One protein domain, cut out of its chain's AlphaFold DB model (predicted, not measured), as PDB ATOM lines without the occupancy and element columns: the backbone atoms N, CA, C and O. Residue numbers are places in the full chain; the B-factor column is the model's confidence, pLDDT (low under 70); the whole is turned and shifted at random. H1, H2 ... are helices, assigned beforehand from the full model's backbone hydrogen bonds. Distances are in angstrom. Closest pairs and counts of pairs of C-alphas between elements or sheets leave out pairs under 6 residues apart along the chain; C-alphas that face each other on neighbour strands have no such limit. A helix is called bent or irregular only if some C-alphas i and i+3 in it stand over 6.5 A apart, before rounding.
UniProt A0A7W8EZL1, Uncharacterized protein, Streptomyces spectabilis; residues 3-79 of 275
ATOM      1  N   GLY A   3      -3.262  10.472  -9.269       48.31
ATOM      2  CA  GLY A   3      -3.228  11.824  -9.857       48.31
ATOM      3  C   GLY A   3      -3.000  12.988  -8.881       48.31
ATOM      4  O   GLY A   3      -2.426  13.999  -9.265       48.31
ATOM      5  N   ARG A   4      -3.387  12.859  -7.601       57.75
ATOM      6  CA  ARG A   4      -3.182  13.936  -6.605       57.75
ATOM      7  C   ARG A   4      -1.744  14.020  -6.094       57.75
ATOM      8  O   ARG A   4      -1.296  15.101  -5.735       57.75
ATOM      9  N   VAL A   5      -1.023  12.900  -6.095       60.38
ATOM     10  CA  VAL A   5       0.390  12.864  -5.690       60.38
ATOM     11  C   VAL A   5       1.258  13.499  -6.776       60.38
ATOM     12  O   VAL A   5       2.138  14.290  -6.462       60.38
ATOM     13  N   ALA A   6       0.937  13.250  -8.051       62.22
ATOM     14  CA  ALA A   6       1.606  13.900  -9.176       62.22
ATOM     15  C   ALA A   6       1.463  15.435  -9.132       62.22
ATOM     16  O   ALA A   6       2.447  16.142  -9.314       62.22
ATOM     17  N   GLY A   7       0.274  15.958  -8.801       62.12
ATOM     18  CA  GLY A   7       0.048  17.407  -8.695       62.12
ATOM     19  C   GLY A   7       0.843  18.092  -7.574       62.12
ATOM     20  O   GLY A   7       1.321  19.208  -7.759       62.12
ATOM     21  N   LEU A   8       1.039  17.420  -6.436       65.75
ATOM     22  CA  LEU A   8       1.824  17.948  -5.311       65.75
ATOM     23  C   LEU A   8       3.333  17.933  -5.597       65.75
ATOM     24  O   LEU A   8       4.036  18.860  -5.210       65.75
ATOM     25  N   ILE A   9       3.812  16.921  -6.328       64.44
ATOM     26  CA  ILE A   9       5.204  16.868  -6.795       64.44
ATOM     27  C   ILE A   9       5.461  17.995  -7.806       64.44
ATOM     28  O   ILE A   9       6.460  18.694  -7.687       64.44
ATOM     29  N   VAL A  10       4.536  18.246  -8.739       63.84
ATOM     30  CA  VAL A  10       4.656  19.359  -9.702       63.84
ATOM     31  C   VAL A  10       4.636  20.720  -8.992       63.84
ATOM     32  O   VAL A  10       5.461  21.578  -9.296       63.84
ATOM     33  N   ALA A  11       3.766  20.910  -7.994       64.44
ATOM     34  CA  ALA A  11       3.695  22.150  -7.218       64.44
ATOM     35  C   ALA A  11       4.925  22.391  -6.322       64.44
ATOM     36  O   ALA A  11       5.285  23.542  -6.098       64.44
ATOM     37  N   ALA A  12       5.594  21.337  -5.842       63.31
ATOM     38  CA  ALA A  12       6.832  21.450  -5.065       63.31
ATOM     39  C   ALA A  12       8.078  21.701  -5.938       63.31
ATOM     40  O   ALA A  12       9.085  22.196  -5.440       63.31
ATOM     41  N   VAL A  13       8.011  21.392  -7.237       61.69
ATOM     42  CA  VAL A  13       9.102  21.599  -8.210       61.69
ATOM     43  C   VAL A  13       9.012  22.968  -8.911       61.69
ATOM     44  O   VAL A  13       9.985  23.430  -9.499       61.69
ATOM     45  N   LEU A  14       7.881  23.671  -8.802       57.38
ATOM     46  CA  LEU A  14       7.683  25.007  -9.382       57.38
ATOM     47  C   LEU A  14       8.454  26.162  -8.690       57.38
ATOM     48  O   LEU A  14       8.973  27.008  -9.416       57.38
ATOM     49  N   PRO A  15       8.622  26.216  -7.351       59.19
ATOM     50  CA  PRO A  15       9.352  27.296  -6.678       59.19
ATOM     51  C   PRO A  15      10.823  27.484  -7.099       59.19
ATOM     52  O   PRO A  15      11.212  28.633  -7.298       59.19
ATOM     53  N   PRO A  16      11.655  26.437  -7.317       58.16
ATOM     54  CA  PRO A  16      13.050  26.650  -7.715       58.16
ATOM     55  C   PRO A  16      13.207  27.229  -9.129       58.16
ATOM     56  O   PRO A  16      14.287  27.701  -9.474       58.16
ATOM     57  N   SER A  17      12.149  27.240  -9.950       57.56
ATOM     58  CA  SER A  17      12.216  27.810 -11.303       57.56
ATOM     59  C   SER A  17      12.292  29.342 -11.308       57.56
ATOM     60  O   SER A  17      12.720  29.919 -12.305       57.56
ATOM     61  N   VAL A  18      11.909  30.011 -10.214       56.56
ATOM     62  CA  VAL A  18      11.893  31.484 -10.141       56.56
ATOM     63  C   VAL A  18      13.272  32.069  -9.777       56.56
ATOM     64  O   VAL A  18      13.534  33.220 -10.098       56.56
ATOM     65  N   ASP A  19      14.209  31.261  -9.259       59.47
ATOM     66  CA  ASP A  19      15.571  31.695  -8.877       59.47
ATOM     67  C   ASP A  19      16.689  31.128  -9.775       59.47
ATOM     68  O   ASP A  19      17.869  31.122  -9.412       59.47
ATOM     69  N   ALA A  20      16.361  30.674 -10.989       64.56
ATOM     70  CA  ALA A  20      17.338  30.077 -11.907       64.56
ATOM     71  C   ALA A  20      18.522  31.013 -12.255       64.56
ATOM     72  O   ALA A  20      19.616  30.537 -12.571       64.56
ATOM     73  N   ALA A  21      18.328  32.335 -12.176       68.25
ATOM     74  CA  ALA A  21      19.378  33.326 -12.414       68.25
ATOM     75  C   ALA A  21      20.394  33.415 -11.256       68.25
ATOM     76  O   ALA A  21      21.595  33.457 -11.514       68.25
ATOM     77  N   LEU A  22      19.932  33.369 -10.000       69.00
ATOM     78  CA  LEU A  22      20.785  33.359  -8.800       69.00
ATOM     79  C   LEU A  22      21.491  32.011  -8.605       69.00
ATOM     80  O   LEU A  22      22.602  31.950  -8.086       69.00
ATOM     81  N   TRP A  23      20.871  30.922  -9.060       68.31
ATOM     82  CA  TRP A  23      21.461  29.587  -8.975       68.31
ATOM     83  C   TRP A  23      22.667  29.411  -9.899       68.31
ATOM     84  O   TRP A  23      23.638  28.754  -9.528       68.31
ATOM     85  N   ARG A  24      22.645  30.015 -11.094       72.81
ATOM     86  CA  ARG A  24      23.770  29.905 -12.036       72.81
ATOM     87  C   ARG A  24      25.053  30.539 -11.501       72.81
ATOM     88  O   ARG A  24      26.105  29.930 -11.657       72.81
ATOM     89  N   THR A  25      24.984  31.712 -10.871       75.12
ATOM     90  CA  THR A  25      26.168  32.364 -10.285       75.12
ATOM     91  C   THR A  25      26.728  31.553  -9.115       75.12
ATOM     92  O   THR A  25      27.930  31.307  -9.064       75.12
ATOM     93  N   LEU A  26      25.855  31.017  -8.259       69.56
ATOM     94  CA  LEU A  26      26.252  30.196  -7.109       69.56
ATOM     95  C   LEU A  26      26.925  28.867  -7.504       69.56
ATOM     96  O   LEU A  26      27.871  28.426  -6.851       69.56
ATOM     97  N   VAL A  27      26.446  28.216  -8.571       78.50
ATOM     98  CA  VAL A  27      26.983  26.925  -9.044       78.50
ATOM     99  C   VAL A  27      28.366  27.083  -9.678       78.50
ATOM    100  O   VAL A  27      29.198  26.186  -9.541       78.50
ATOM    101  N   VAL A  28      28.621  28.205 -10.356       87.50
ATOM    102  CA  VAL A  28      29.917  28.465 -11.002       87.50
ATOM    103  C   VAL A  28      30.985  28.836  -9.972       87.50
ATOM    104  O   VAL A  28      32.114  28.366 -10.092       87.50
ATOM    105  N   GLU A  29      30.641  29.613  -8.940       90.25
ATOM    106  CA  GLU A  29      31.601  29.984  -7.889       90.25
ATOM    107  C   GLU A  29      31.903  28.827  -6.924       90.25
ATOM    108  O   GLU A  29      33.054  28.659  -6.507       90.25
ATOM    109  N   HIS A  30      30.914  27.987  -6.585       89.25
ATOM    110  CA  HIS A  30      31.070  26.952  -5.555       89.25
ATOM    111  C   HIS A  30      30.363  25.618  -5.897       89.25
ATOM    112  O   HIS A  30      29.319  25.292  -5.318       89.25
ATOM    113  N   PRO A  31      30.955  24.762  -6.757       88.75
ATOM    114  CA  PRO A  31      30.320  23.519  -7.219       88.75
ATOM    115  C   PRO A  31      30.074  22.497  -6.097       88.75
ATOM    116  O   PRO A  31      29.079  21.770  -6.120       88.75
ATOM    117  N   LEU A  32      30.944  22.457  -5.081       93.00
ATOM    118  CA  LEU A  32      30.782  21.562  -3.929       93.00
ATOM    119  C   LEU A  32      29.570  21.941  -3.070       93.00
ATOM    120  O   LEU A  32      28.823  21.058  -2.650       93.00
ATOM    121  N   LEU A  33      29.333  23.238  -2.844       85.75
ATOM    122  CA  LEU A  33      28.169  23.705  -2.085       85.75
ATOM    123  C   LEU A  33      26.869  23.348  -2.806       85.75
ATOM    124  O   LEU A  33      25.953  22.832  -2.170       85.75
ATOM    125  N   ALA A  34      26.812  23.542  -4.126       84.06
ATOM    126  CA  ALA A  34      25.646  23.176  -4.926       84.06
ATOM    127  C   ALA A  34      25.330  21.671  -4.845       84.06
ATOM    128  O   ALA A  34      24.172  21.292  -4.656       84.06
ATOM    129  N   ALA A  35      26.353  20.813  -4.921       88.12
ATOM    130  CA  ALA A  35      26.183  19.368  -4.782       88.12
ATOM    131  C   ALA A  35      25.651  18.981  -3.389       88.12
ATOM    132  O   ALA A  35      24.699  18.203  -3.290       88.12
ATOM    133  N   VAL A  36      26.207  19.560  -2.318       92.31
ATOM    134  CA  VAL A  36      25.745  19.316  -0.938       92.31
ATOM    135  C   VAL A  36      24.296  19.766  -0.752       92.31
ATOM    136  O   VAL A  36      23.493  19.029  -0.178       92.31
ATOM    137  N   LEU A  37      23.934  20.940  -1.269       87.75
ATOM    138  CA  LEU A  37      22.590  21.504  -1.135       87.75
ATOM    139  C   LEU A  37      21.550  20.671  -1.898       87.75
ATOM    140  O   LEU A  37      20.455  20.434  -1.389       87.75
ATOM    141  N   LEU A  38      21.914  20.155  -3.077       86.62
ATOM    142  CA  LEU A  38      21.074  19.248  -3.859       86.62
ATOM    143  C   LEU A  38      20.836  17.919  -3.129       86.62
ATOM    144  O   LEU A  38      19.697  17.454  -3.054       86.62
ATOM    145  N   VAL A  39      21.892  17.319  -2.571       93.69
ATOM    146  CA  VAL A  39      21.787  16.074  -1.791       93.69
ATOM    147  C   VAL A  39      20.937  16.295  -0.539       93.69
ATOM    148  O   VAL A  39      20.046  15.491  -0.257       93.69
ATOM    149  N   ALA A  40      21.144  17.404   0.175       92.75
ATOM    150  CA  ALA A  40      20.343  17.763   1.341       92.75
ATOM    151  C   ALA A  40      18.860  17.944   0.976       92.75
ATOM    152  O   ALA A  40      17.985  17.388   1.642       92.75
ATOM    153  N   TYR A  41      18.570  18.650  -0.120       85.62
ATOM    154  CA  TYR A  41      17.211  18.845  -0.620       85.62
ATOM    155  C   TYR A  41      16.525  17.519  -0.985       85.62
ATOM    156  O   TYR A  41      15.389  17.274  -0.567       85.62
ATOM    157  N   GLN A  42      17.217  16.627  -1.704       91.31
ATOM    158  CA  GLN A  42      16.681  15.296  -2.006       91.31
ATOM    159  C   GLN A  42      16.435  14.471  -0.737       91.31
ATOM    160  O   GLN A  42      15.406  13.798  -0.637       91.31
ATOM    161  N   GLY A  43      17.331  14.558   0.250       95.50
ATOM    162  CA  GLY A  43      17.159  13.905   1.546       95.50
ATOM    163  C   GLY A  43      15.894  14.369   2.272       95.50
ATOM    164  O   GLY A  43      15.117  13.543   2.755       95.50
ATOM    165  N   VAL A  44      15.632  15.679   2.283       92.81
ATOM    166  CA  VAL A  44      14.409  16.250   2.871       92.81
ATOM    167  C   VAL A  44      13.161  15.762   2.134       92.81
ATOM    168  O   VAL A  44      12.209  15.319   2.778       92.81
ATOM    169  N   LEU A  45      13.161  15.771   0.797       89.62
ATOM    170  CA  LEU A  45      12.037  15.255   0.008       89.62
ATOM    171  C   LEU A  45      11.757  13.776   0.300       89.62
ATOM    172  O   LEU A  45      10.601  13.398   0.507       89.62
ATOM    173  N   ALA A  46      12.799  12.945   0.363       92.38
ATOM    174  CA  ALA A  46      12.662  11.529   0.687       92.38
ATOM    175  C   ALA A  46      12.038  11.326   2.079       92.38
ATOM    176  O   ALA A  46      11.096  10.541   2.225       92.38
ATOM    177  N   LEU A  47      12.494  12.082   3.084       93.75
ATOM    178  CA  LEU A  47      11.934  12.047   4.438       93.75
ATOM    179  C   LEU A  47      10.456  12.452   4.469       93.75
ATOM    180  O   LEU A  47       9.654  11.771   5.111       93.75
ATOM    181  N   VAL A  48      10.074  13.508   3.746       91.12
ATOM    182  CA  VAL A  48       8.675  13.961   3.668       91.12
ATOM    183  C   VAL A  48       7.780  12.886   3.047       91.12
ATOM    184  O   VAL A  48       6.705  12.603   3.581       91.12
ATOM    185  N   VAL A  49       8.218  12.231   1.966       92.19
ATOM    186  CA  VAL A  49       7.443  11.149   1.331       92.19
ATOM    187  C   VAL A  49       7.280   9.950   2.272       92.19
ATOM    188  O   VAL A  49       6.185   9.386   2.365       92.19
ATOM    189  N   ILE A  50       8.335   9.566   2.997       92.81
ATOM    190  CA  ILE A  50       8.281   8.464   3.969       92.81
ATOM    191  C   ILE A  50       7.324   8.808   5.118       92.81
ATOM    192  O   ILE A  50       6.426   8.018   5.423       92.81
ATOM    193  N   ALA A  51       7.460   9.999   5.706       92.00
ATOM    194  CA  ALA A  51       6.588  10.472   6.778       92.00
ATOM    195  C   ALA A  51       5.118  10.505   6.334       92.00
ATOM    196  O   ALA A  51       4.236  10.049   7.065       92.00
ATOM    197  N   TRP A  52       4.854  10.965   5.107       93.62
ATOM    198  CA  TRP A  52       3.511  10.983   4.535       93.62
ATOM    199  C   TRP A  52       2.913   9.581   4.387       93.62
ATOM    200  O   TRP A  52       1.745   9.378   4.728       93.62
ATOM    201  N   ARG A  53       3.691   8.588   3.926       92.38
ATOM    202  CA  ARG A  53       3.202   7.199   3.818       92.38
ATOM    203  C   ARG A  53       2.791   6.652   5.184       92.38
ATOM    204  O   ARG A  53       1.676   6.148   5.307       92.38
ATOM    205  N   ILE A  54       3.623   6.847   6.207       92.56
ATOM    206  CA  ILE A  54       3.337   6.407   7.583       92.56
ATOM    207  C   ILE A  54       2.076   7.097   8.127       92.56
ATOM    208  O   ILE A  54       1.180   6.431   8.658       92.56
ATOM    209  N   LEU A  55       1.957   8.418   7.949       88.81
ATOM    210  CA  LEU A  55       0.767   9.162   8.369       88.81
ATOM    211  C   LEU A  55      -0.490   8.703   7.628       88.81
ATOM    212  O   LEU A  55      -1.553   8.642   8.238       88.81
ATOM    213  N   SER A  56      -0.388   8.359   6.343       87.62
ATOM    214  CA  SER A  56      -1.536   7.925   5.541       87.62
ATOM    215  C   SER A  56      -2.107   6.579   6.000       87.62
ATOM    216  O   SER A  56      -3.326   6.391   5.999       87.62
ATOM    217  N   ASP A  57      -1.251   5.669   6.468       89.44
ATOM    218  CA  ASP A  57      -1.686   4.379   7.002       89.44
ATOM    219  C   ASP A  57      -2.330   4.527   8.387       89.44
ATOM    220  O   ASP A  57      -3.344   3.879   8.672       89.44
ATOM    221  N   LEU A  58      -1.827   5.443   9.225       89.44
ATOM    222  CA  LEU A  58      -2.525   5.841  10.452       89.44
ATOM    223  C   LEU A  58      -3.862   6.514  10.132       89.44
ATOM    224  O   LEU A  58      -4.886   6.156  10.719       89.44
ATOM    225  N   ALA A  59      -3.872   7.452   9.188       85.56
ATOM    226  CA  ALA A  59      -5.058   8.201   8.802       85.56
ATOM    227  C   ALA A  59      -6.168   7.267   8.320       85.56
ATOM    228  O   ALA A  59      -7.309   7.462   8.715       85.56
ATOM    229  N   LYS A  60      -5.856   6.198   7.573       86.19
ATOM    230  CA  LYS A  60      -6.854   5.188   7.177       86.19
ATOM    231  C   LYS A  60      -7.524   4.506   8.373       86.19
ATOM    232  O   LYS A  60      -8.743   4.346   8.378       86.19
ATOM    233  N   ARG A  61      -6.755   4.139   9.406       83.06
ATOM    234  CA  ARG A  61      -7.304   3.519  10.630       83.06
ATOM    235  C   ARG A  61      -8.158   4.498  11.438       83.06
ATOM    236  O   ARG A  61      -9.162   4.103  12.026       83.06
ATOM    237  N   TRP A  62      -7.769   5.770  11.464       86.19
ATOM    238  CA  TRP A  62      -8.538   6.820  12.129       86.19
ATOM    239  C   TRP A  62      -9.779   7.223  11.339       86.19
ATOM    240  O   TRP A  62     -10.823   7.444  11.943       86.19
ATOM    241  N   GLN A  63      -9.701   7.253  10.010       87.94
ATOM    242  CA  GLN A  63     -10.798   7.637   9.132       87.94
ATOM    243  C   GLN A  63     -12.013   6.744   9.356       87.94
ATOM    244  O   GLN A  63     -13.104   7.275   9.498       87.94
ATOM    245  N   GLN A  64     -11.833   5.425   9.469       82.00
ATOM    246  CA  GLN A  64     -12.950   4.519   9.757       82.00
ATOM    247  C   GLN A  64     -13.633   4.868  11.088       82.00
ATOM    248  O   GLN A  64     -14.835   5.098  11.124       82.00
ATOM    249  N   ARG A  65     -12.860   5.054  12.168       83.12
ATOM    250  CA  ARG A  65     -13.421   5.413  13.486       83.12
ATOM    251  C   ARG A  65     -14.090   6.785  13.499       83.12
ATOM    252  O   ARG A  65     -15.108   6.972  14.162       83.12
ATOM    253  N   VAL A  66     -13.499   7.752  12.804       84.31
ATOM    254  CA  VAL A  66     -14.011   9.121  12.730       84.31
ATOM    255  C   VAL A  66     -15.285   9.157  11.900       84.31
ATOM    256  O   VAL A  66     -16.238   9.790  12.339       84.31
ATOM    257  N   VAL A  67     -15.335   8.448  10.770       87.94
ATOM    258  CA  VAL A  67     -16.534   8.335   9.930       87.94
ATOM    259  C   VAL A  67     -17.657   7.652  10.696       87.94
ATOM    260  O   VAL A  67     -18.736   8.224  10.765       87.94
ATOM    261  N   ASP A  68     -17.406   6.528  11.370       83.75
ATOM    262  CA  ASP A  68     -18.441   5.841  12.157       83.75
ATOM    263  C   ASP A  68     -18.976   6.722  13.298       83.75
ATOM    264  O   ASP A  68     -20.175   6.746  13.595       83.75
ATOM    265  N   SER A  69     -18.089   7.490  13.942       77.69
ATOM    266  CA  SER A  69     -18.476   8.425  15.000       77.69
ATOM    267  C   SER A  69     -19.240   9.633  14.455       77.69
ATOM    268  O   SER A  69     -20.200  10.087  15.089       77.69
ATOM    269  N   LEU A  70     -18.829  10.171  13.305       81.69
ATOM    270  CA  LEU A  70     -19.500  11.284  12.635       81.69
ATOM    271  C   LEU A  70     -20.858  10.857  12.114       81.69
ATOM    272  O   LEU A  70     -21.816  11.574  12.357       81.69
ATOM    273  N   ASP A  71     -20.966   9.697  11.482       84.38
ATOM    274  CA  ASP A  71     -22.217   9.205  10.924       84.38
ATOM    275  C   ASP A  71     -23.231   8.922  12.037       84.38
ATOM    276  O   ASP A  71     -24.369   9.395  11.998       84.38
ATOM    277  N   ARG A  72     -22.789   8.291  13.135       77.56
ATOM    278  CA  ARG A  72     -23.634   8.100  14.321       77.56
ATOM    279  C   ARG A  72     -24.050   9.437  14.947       77.56
ATOM    280  O   ARG A  72     -25.207   9.592  15.332       77.56
ATOM    281  N   SER A  73     -23.153  10.419  15.018       73.62
ATOM    282  CA  SER A  73     -23.465  11.742  15.583       73.62
ATOM    283  C   SER A  73     -24.378  12.569  14.675       73.62
ATOM    284  O   SER A  73     -25.313  13.200  15.160       73.62
ATOM    285  N   LEU A  74     -24.141  12.555  13.366       75.94
ATOM    286  CA  LEU A  74     -24.928  13.263  12.362       75.94
ATOM    287  C   LEU A  74     -26.324  12.659  12.256       75.94
ATOM    288  O   LEU A  74     -27.302  13.401  12.298       75.94
ATOM    289  N   THR A  75     -26.435  11.332  12.244       74.00
ATOM    290  CA  THR A  75     -27.729  10.641  12.250       74.00
ATOM    291  C   THR A  75     -28.531  10.986  13.504       74.00
ATOM    292  O   THR A  75     -29.727  11.257  13.417       74.00
ATOM    293  N   LEU A  76     -27.884  11.059  14.672       68.62
ATOM    294  CA  LEU A  76     -28.559  11.425  15.920       68.62
ATOM    295  C   LEU A  76     -28.927  12.913  16.010       68.62
ATOM    296  O   LEU A  76     -29.884  13.245  16.707       68.62
ATOM    297  N   ARG A  77     -28.178  13.806  15.351       64.75
ATOM    298  CA  ARG A  77     -28.326  15.265  15.509       64.75
ATOM    299  C   ARG A  77     -29.149  15.926  14.404       64.75
ATOM    300  O   ARG A  77     -29.840  16.899  14.680       64.75
ATOM    301  N   PHE A  78     -29.092  15.406  13.178       68.94
ATOM    302  CA  PHE A  78     -29.825  15.952  12.029       68.94
ATOM    303  C   PHE A  78     -31.129  15.224  11.735       68.94
ATOM    304  O   PHE A  78     -32.018  15.784  11.092       68.94
ATOM    305  N   SER A  79     -31.288  13.992  12.213       68.25
ATOM    306  CA  SER A  79     -32.549  13.301  12.025       68.25
ATOM    307  C   SER A  79     -33.574  13.805  13.036       68.25
ATOM    308  O   SER A  79     -33.329  13.795  14.234       68.25
TER     309      SER A  79
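Overview. This is residues 3 to 79 of the 275 residues of an uncharacterized protein of Streptomyces spectabilis (UniProt A0A7W8EZL1). Picture a long hook: two shorter helices, H1 and H2, come first and lead to a tight corner, and there the chain folds back into one very long helix, H3, which makes the length of the whole and has a kink. H2 runs opposite ways to H3 and meets it only at that corner, while H1 stays apart from H3, so the hook is open. The printed part has 77 residues with three named helices in the order H1, H2, H3 and no named strand; the class is all helix. The whole is extended, with a radius of gyration of the C-alphas of 21.3 A, and the C-alphas span 68 by 22 by 19 A.

Arrangement. Start with H1, residues 3 to 13, which touches no helix; its residues 3 to 8 stand free. Go on through Leu 14 to H2, residues 15 to 29; H1 and H2 meet only through their link. Past His 30 you reach H3, residues 31 to 78, and H1 and H3 are apart. H2 and H3 only just touch, with 3 pairs of C-alphas within 8 A, and only at the corner by their link. Look there at the closest C-alphas of the two, those of Val 27 and Ala 34, 5.7 A apart; H2 touches H3 with residues 26 to 27 alone, and H3 touches H2 with residues 33 to 34 alone. Their lines stand at a shallow tilt of 20 degrees, opposite ways. In H1 every O i to N i+4 pair is within hydrogen-bond range; in H2 it is 6 of 11 and in H3 43 of 44.

Along the chain. Find C-alpha 3 at (-3.228, 11.824, -9.857), where H1 begins; from there it runs to Val 13. H2 runs 22.4 A from Pro 15 to Glu 29, and it is irregular: C-alphas 18 and 21 are 8.0 A apart. Find C-alpha 31 at (30.320, 23.519, -7.219), where H3 begins; it runs 63.6 A to C-alpha 78 at (-29.825, 15.952, 12.029), with a kink of 37 degrees near residue 61.

Size, cuts and confidence. The two C-alphas farthest apart are those of Glu 29 and Ser 79, at 69.2 A. Residues 46 to 79, of which 46 to 78 belong to H3, stand free. The links H1 to H2 and H2 to H3 are tight, and the printed part has no cut. The mean pLDDT of the printed part is 78.7; it is under 70 at residues 3 to 23, residue 26 and residues 76 to 79 of the model.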